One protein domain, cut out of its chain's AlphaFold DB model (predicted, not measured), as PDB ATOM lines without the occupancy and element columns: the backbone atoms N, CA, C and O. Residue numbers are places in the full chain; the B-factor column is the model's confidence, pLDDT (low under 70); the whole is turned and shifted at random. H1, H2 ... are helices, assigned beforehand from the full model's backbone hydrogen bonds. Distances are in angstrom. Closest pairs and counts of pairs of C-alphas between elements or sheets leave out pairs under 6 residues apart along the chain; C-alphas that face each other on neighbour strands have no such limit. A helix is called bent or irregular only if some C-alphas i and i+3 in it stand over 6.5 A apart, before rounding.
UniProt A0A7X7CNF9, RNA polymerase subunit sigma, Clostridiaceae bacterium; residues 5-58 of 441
ATOM      1  N   GLU A   5     108.070 180.025 166.901       72.44
ATOM      2  CA  GLU A   5     108.802 180.192 168.159       72.44
ATOM      3  C   GLU A   5     108.084 181.132 169.134       72.44
ATOM      4  O   GLU A   5     108.148 180.918 170.341       72.44
ATOM      5  N   PHE A   6     107.385 182.153 168.628       75.44
ATOM      6  CA  PHE A   6     106.604 183.070 169.458       75.44
ATOM      7  C   PHE A   6     105.399 182.367 170.092       75.44
ATOM      8  O   PHE A   6     105.159 182.529 171.282       75.44
ATOM      9  N   GLU A   7     104.677 181.548 169.325       70.00
ATOM     10  CA  GLU A   7     103.520 180.787 169.827       70.00
ATOM     11  C   GLU A   7     103.939 179.761 170.897       70.00
ATOM     12  O   GLU A   7     103.255 179.564 171.904       70.00
ATOM     13  N   ILE A   8     105.116 179.153 170.730       72.12
ATOM     14  CA  ILE A   8     105.688 178.210 171.699       72.12
ATOM     15  C   ILE A   8     106.173 178.937 172.949       72.12
ATOM     16  O   ILE A   8     105.891 178.485 174.057       72.12
ATOM     17  N   ALA A   9     106.844 180.080 172.792       76.06
ATOM     18  CA  ALA A   9     107.252 180.916 173.918       76.06
ATOM     19  C   ALA A   9     106.041 181.413 174.722       76.06
ATOM     20  O   ALA A   9     106.072 181.397 175.949       76.06
ATOM     21  N   LEU A  10     104.957 181.802 174.048       75.62
ATOM     22  CA  LEU A  10     103.717 182.219 174.699       75.62
ATOM     23  C   LEU A  10     103.065 181.057 175.462       75.62
ATOM     24  O   LEU A  10     102.640 181.227 176.603       75.62
ATOM     25  N   SER A  11     103.055 179.863 174.868       68.31
ATOM     26  CA  SER A  11     102.551 178.647 175.520       68.31
ATOM     27  C   SER A  11     103.376 178.280 176.758       68.31
ATOM     28  O   SER A  11     102.818 177.977 177.810       68.31
ATOM     29  N   ALA A  12     104.705 178.380 176.660       69.50
ATOM     30  CA  ALA A  12     105.632 178.154 177.763       69.50
ATOM     31  C   ALA A  12     105.473 179.193 178.888       69.50
ATOM     32  O   ALA A  12     105.579 178.864 180.071       69.50
ATOM     33  N   PHE A  13     105.179 180.449 178.540       88.06
ATOM     34  CA  PHE A  13     104.890 181.493 179.519       88.06
ATOM     35  C   PHE A  13     103.584 181.220 180.273       88.06
ATOM     36  O   PHE A  13     103.581 181.276 181.500       88.06
ATOM     37  N   ASN A  14     102.508 180.847 179.572       75.12
ATOM     38  CA  ASN A  14     101.245 180.457 180.210       75.12
ATOM     39  C   ASN A  14     101.435 179.242 181.126       75.12
ATOM     40  O   ASN A  14     101.043 179.284 182.288       75.12
ATOM     41  N   TYR A  15     102.153 178.217 180.656       79.19
ATOM     42  CA  TYR A  15     102.541 177.082 181.495       79.19
ATOM     43  C   TYR A  15     103.298 177.534 182.752       79.19
ATOM     44  O   TYR A  15     103.070 177.010 183.841       79.19
ATOM     45  N   SER A  16     104.180 178.527 182.623       89.69
ATOM     46  CA  SER A  16     104.915 179.070 183.762       89.69
ATOM     47  C   SER A  16     103.993 179.750 184.772       89.69
ATOM     48  O   SER A  16     104.217 179.582 185.964       89.69
ATOM     49  N   ILE A  17     102.972 180.492 184.324       87.31
ATOM     50  CA  ILE A  17     101.965 181.114 185.204       87.31
ATOM     51  C   ILE A  17     101.242 180.039 186.017       87.31
ATOM     52  O   ILE A  17     101.145 180.163 187.236       87.31
ATOM     53  N   ASP A  18     100.797 178.973 185.355       88.38
ATOM     54  CA  ASP A  18      99.973 177.933 185.978       88.38
ATOM     55  C   ASP A  18     100.760 177.035 186.946       88.38
ATOM     56  O   ASP A  18     100.199 176.512 187.907       88.38
ATOM     57  N   ASN A  19     102.062 176.842 186.700       85.75
ATOM     58  CA  ASN A  19     102.886 175.855 187.408       85.75
ATOM     59  C   ASN A  19     103.954 176.476 188.325       85.75
ATOM     60  O   ASN A  19     104.803 175.755 188.851       85.75
ATOM     61  N   TYR A  20     103.970 177.798 188.503       92.81
ATOM     62  CA  TYR A  20     104.950 178.446 189.374       92.81
ATOM     63  C   TYR A  20     104.634 178.228 190.860       92.81
ATOM     64  O   TYR A  20     103.564 178.590 191.349       92.81
ATOM     65  N   ASP A  21     105.609 177.701 191.601       90.88
ATOM     66  CA  ASP A  21     105.529 177.575 193.056       90.88
ATOM     67  C   ASP A  21     105.841 178.913 193.743       90.88
ATOM     68  O   ASP A  21     106.975 179.399 193.719       90.88
ATOM     69  N   LEU A  22     104.840 179.487 194.416       88.88
ATOM     70  CA  LEU A  22     104.973 180.726 195.188       88.88
ATOM     71  C   LEU A  22     105.948 180.603 196.372       88.88
ATOM     72  O   LEU A  22     106.476 181.620 196.820       88.88
ATOM     73  N   ASN A  23     106.207 179.388 196.863       89.50
ATOM     74  CA  ASN A  23     107.149 179.134 197.959       89.50
ATOM     75  C   ASN A  23     108.594 178.931 197.473       89.50
ATOM     76  O   ASN A  23     109.518 178.794 198.282       89.50
ATOM     77  N   SER A  24     108.809 178.922 196.156       82.56
ATOM     78  CA  SER A  24     110.130 178.827 195.550       82.56
ATOM     79  C   SER A  24     111.006 180.022 195.930       82.56
ATOM     80  O   SER A  24     110.583 181.176 195.922       82.56
ATOM     81  N   LYS A  25     112.299 179.768 196.173       82.75
ATOM     82  CA  LYS A  25     113.306 180.831 196.370       82.75
ATOM     83  C   LYS A  25     113.633 181.603 195.083       82.75
ATOM     84  O   LYS A  25     114.415 182.551 195.122       82.75
ATOM     85  N   LYS A  26     113.112 181.170 193.937       85.81
ATOM     86  CA  LYS A  26     113.433 181.710 192.616       85.81
ATOM     87  C   LYS A  26     112.309 182.605 192.123       85.81
ATOM     88  O   LYS A  26     111.183 182.149 192.062       85.81
ATOM     89  N   LEU A  27     112.633 183.826 191.697       91.62
ATOM     90  CA  LEU A  27     111.665 184.781 191.145       91.62
ATOM     91  C   LEU A  27     110.929 184.215 189.916       91.62
ATOM     92  O   LEU A  27     111.567 183.644 189.027       91.62
ATOM     93  N   PHE A  28     109.621 184.482 189.814       90.75
ATOM     94  CA  PHE A  28     108.761 184.064 188.695       90.75
ATOM     95  C   PHE A  28     109.350 184.370 187.315       90.75
ATOM     96  O   PHE A  28     109.328 183.518 186.435       90.75
ATOM     97  N   LEU A  29     109.918 185.564 187.119       88.00
ATOM     98  CA  LEU A  29     110.510 185.944 185.832       88.00
ATOM     99  C   LEU A  29     111.719 185.079 185.457       88.00
ATOM    100  O   LEU A  29     111.893 184.747 184.294       88.00
ATOM    101  N   VAL A  30     112.532 184.674 186.437       77.62
ATOM    102  CA  VAL A  30     113.698 183.810 186.192       77.62
ATOM    103  C   VAL A  30     113.244 182.378 185.912       77.62
ATOM    104  O   VAL A  30     113.830 181.688 185.085       77.62
ATOM    105  N   TYR A  31     112.196 181.913 186.600       81.00
ATOM    106  CA  TYR A  31     111.577 180.619 186.316       81.00
ATOM    107  C   TYR A  31     110.965 180.582 184.909       81.00
ATOM    108  O   TYR A  31     111.288 179.689 184.131       81.00
ATOM    109  N   SER A  32     110.147 181.576 184.558       83.31
ATOM    110  CA  SER A  32     109.486 181.628 183.252       83.31
ATOM    111  C   SER A  32     110.472 181.822 182.103       83.31
ATOM    112  O   SER A  32     110.301 181.207 181.055       83.31
ATOM    113  N   GLU A  33     111.551 182.587 182.300       83.00
ATOM    114  CA  GLU A  33     112.639 182.691 181.322       83.00
ATOM    115  C   GLU A  33     113.262 181.322 181.008       83.00
ATOM    116  O   GLU A  33     113.501 181.015 179.841       83.00
ATOM    117  N   GLU A  34     113.518 180.492 182.021       76.12
ATOM    118  CA  GLU A  34     114.079 179.153 181.817       76.12
ATOM    119  C   GLU A  34     113.107 178.213 181.109       76.12
ATOM    120  O   GLU A  34     113.497 177.577 180.136       76.12
ATOM    121  N   VAL A  35     111.837 178.184 181.522       72.19
ATOM    122  CA  VAL A  35     110.810 177.355 180.871       72.19
ATOM    123  C   VAL A  35     110.633 177.754 179.404       72.19
ATOM    124  O   VAL A  35     110.624 176.890 178.525       72.19
ATOM    125  N   ILE A  36     110.553 179.060 179.112       78.75
ATOM    126  CA  ILE A  36     110.483 179.572 177.737       78.75
ATOM    127  C   ILE A  36     111.714 179.136 176.943       78.75
ATOM    128  O   ILE A  36     111.572 178.644 175.823       78.75
ATOM    129  N   LYS A  37     112.918 179.301 177.506       70.06
ATOM    130  CA  LYS A  37     114.162 178.877 176.855       70.06
ATOM    131  C   LYS A  37     114.137 177.388 176.544       70.06
ATOM    132  O   LYS A  37     114.385 177.030 175.398       70.06
ATOM    133  N   ASP A  38     113.797 176.543 177.506       67.06
ATOM    134  CA  ASP A  38     113.802 175.090 177.338       67.06
ATOM    135  C   ASP A  38     112.801 174.631 176.275       67.06
ATOM    136  O   ASP A  38     113.149 173.829 175.406       67.06
ATOM    137  N   TRP A  39     111.585 175.179 176.275       69.69
ATOM    138  CA  TRP A  39     110.545 174.822 175.307       69.69
ATOM    139  C   TRP A  39     110.891 175.290 173.894       69.69
ATOM    140  O   TRP A  39     110.785 174.517 172.938       69.69
ATOM    141  N   VAL A  40     111.367 176.531 173.749       70.75
ATOM    142  CA  VAL A  40     111.813 177.067 172.456       70.75
ATOM    143  C   VAL A  40     113.027 176.285 171.944       70.75
ATOM    144  O   VAL A  40     113.062 175.911 170.774       70.75
ATOM    145  N   ILE A  41     114.000 175.969 172.804       62.38
ATOM    146  CA  ILE A  41     115.163 175.147 172.444       62.38
ATOM    147  C   ILE A  41     114.724 173.742 172.017       62.38
ATOM    148  O   ILE A  41     115.224 173.236 171.012       62.38
ATOM    149  N   SER A  42     113.796 173.117 172.747       59.94
ATOM    150  CA  SER A  42     113.274 171.785 172.426       59.94
ATOM    151  C   SER A  42     112.617 171.761 171.049       59.94
ATOM    152  O   SER A  42     112.955 170.914 170.225       59.94
ATOM    153  N   TYR A  43     111.752 172.735 170.762       65.56
ATOM    154  CA  TYR A  43     111.126 172.881 169.448       65.56
ATOM    155  C   TYR A  43     112.148 173.016 168.315       65.56
ATOM    156  O   TYR A  43     111.991 172.443 167.242       65.56
ATOM    157  N   LEU A  44     113.226 173.762 168.549       59.72
ATOM    158  CA  LEU A  44     114.223 174.040 167.517       59.72
ATOM    159  C   LEU A  44     115.189 172.878 167.260       59.72
ATOM    160  O   LEU A  44     115.748 172.796 166.158       59.72
ATOM    161  N   ARG A  45     115.389 172.005 168.255       57.34
ATOM    162  CA  ARG A  45     116.192 170.774 168.146       57.34
ATOM    163  C   ARG A  45     115.485 169.681 167.354       57.34
ATOM    164  O   ARG A  45     116.164 168.834 166.784       57.34
ATOM    165  N   ASP A  46     114.158 169.703 167.313       60.94
ATOM    166  CA  ASP A  46     113.376 168.710 166.594       60.94
ATOM    167  C   ASP A  46     113.225 169.100 165.113       60.94
ATOM    168  O   ASP A  46     112.420 169.953 164.732       60.94
ATOM    169  N   ASP A  47     114.042 168.490 164.251       53.03
ATOM    170  CA  ASP A  47     113.961 168.680 162.798       53.03
ATOM    171  C   ASP A  47     112.658 168.119 162.196       53.03
ATOM    172  O   ASP A  47     112.274 168.540 161.104       53.03
ATOM    173  N   SER A  48     111.943 167.232 162.901       47.84
ATOM    174  CA  SER A  48     110.696 166.620 162.419       47.84
ATOM    175  C   SER A  48     109.471 167.539 162.526       47.84
ATOM    176  O   SER A  48     108.490 167.347 161.808       47.84
ATOM    177  N   LEU A  49     109.540 168.581 163.363       48.41
ATOM    178  CA  LEU A  49     108.459 169.555 163.580       48.41
ATOM    179  C   LEU A  49     108.563 170.797 162.675       48.41
ATOM    180  O   LEU A  49     107.780 171.743 162.812       48.41
ATOM    181  N   LYS A  50     109.528 170.822 161.744       54.19
ATOM    182  CA  LYS A  50     109.747 171.948 160.826       54.19
ATOM    183  C   LYS A  50     108.974 171.729 159.520       54.19
ATOM    184  O   LYS A  50     109.192 170.718 158.855       54.19
ATOM    185  N   PRO A  51     108.121 172.672 159.075       45.03
ATOM    186  CA  PRO A  51     107.602 172.630 157.713       45.03
ATOM    187  C   PRO A  51     108.778 172.759 156.736       45.03
ATOM    188  O   PRO A  51     109.587 173.679 156.863       45.03
ATOM    189  N   SER A  52     108.882 171.826 155.786       41.31
ATOM    190  CA  SER A  52     109.940 171.745 154.772       41.31
ATOM    191  C   SER A  52     110.162 173.077 154.046       41.31
ATOM    192  O   SER A  52     109.537 173.383 153.034       41.31
ATOM    193  N   SER A  53     111.096 173.874 154.550       43.34
ATOM    194  CA  SER A  53     111.752 174.966 153.840       43.34
ATOM    195  C   SER A  53     113.235 174.869 154.172       43.34
ATOM    196  O   SER A  53     113.691 175.237 155.253       43.34
ATOM    197  N   GLY A  54     113.964 174.252 153.243       40.56
ATOM    198  CA  GLY A  54     115.349 173.807 153.367       40.56
ATOM    199  C   GLY A  54     116.377 174.934 153.414       40.56
ATOM    200  O   GLY A  54     117.161 175.099 152.490       40.56
ATOM    201  N   ASN A  55     116.418 175.659 154.525       42.66
ATOM    202  CA  ASN A  55     117.624 176.319 155.006       42.66
ATOM    203  C   ASN A  55     117.589 176.241 156.528       42.66
ATOM    204  O   ASN A  55     116.906 177.021 157.188       42.66
ATOM    205  N   THR A  56     118.302 175.268 157.097       47.06
ATOM    206  CA  THR A  56     118.569 175.200 158.539       47.06
ATOM    207  C   THR A  56     118.894 176.596 159.065       47.06
ATOM    208  O   THR A  56     119.771 177.264 158.514       47.06
ATOM    209  N   ASN A  57     118.192 177.007 160.125       58.34
ATOM    210  CA  ASN A  57     118.213 178.308 160.814       58.34
ATOM    211  C   ASN A  57     119.572 178.592 161.508       58.34
ATOM    212  O   ASN A  57     119.640 179.111 162.618       58.34
ATOM    213  N   MET A  58     120.680 178.210 160.864       59.50
ATOM    214  CA  MET A  58     122.060 178.198 161.350       59.50
ATOM    215  C   MET A  58     122.564 179.605 161.690       59.50
ATOM    216  O   MET A  58     123.514 179.767 162.451       59.50
TER     217      MET A  58
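Overview. This is residues 5 to 58 of the 441 residues of the protein "RNA polymerase subunit sigma" of Clostridiaceae bacterium (UniProt A0A7X7CNF9). Two helices, H1 then H2, fold back on each other as a helical hairpin, crossing at a marked angle, and an irregular tail runs on beyond the open end of the hairpin. Residues 22 to 27, in the turn between the helices, and residues 48 to 55, in the tail, stick out at opposite ends, and the body without them spans 36 by 16 by 13 A. The printed part has 54 residues, with two named helices and no named strand, and its class is all helix. It is loose, with a radius of gyration of the C-alphas of 13.7 A, and a rod spanning 45 by 18 by 14 A.

Arrangement. H1, residues 5 to 19, and H2, residues 28 to 45, touch, and their closest C-alphas, those of Ala 12 and Ile 36, are 5.1 A apart. They run opposite ways at a steep tilt of 42 degrees. In H1 and H2 every O i to N i+4 pair is within hydrogen-bond range.

Along the chain. H1 begins at C-alpha 5, (108.802, 180.192, 168.159), and is 20.6 A long. H2 measures 25.6 A and ends at C-alpha 45, (116.192, 170.774, 168.146).

Size, cuts and confidence. The C-alphas of Asn 23 and Gly 54, the two farthest apart, are 45.7 A apart. The printed part has no cut, and the link from H1 to H2 is short. Mean pLDDT of the printed part is 71.0, with residues 11 to 12, 38 to 39 and 41 to 58 under 70.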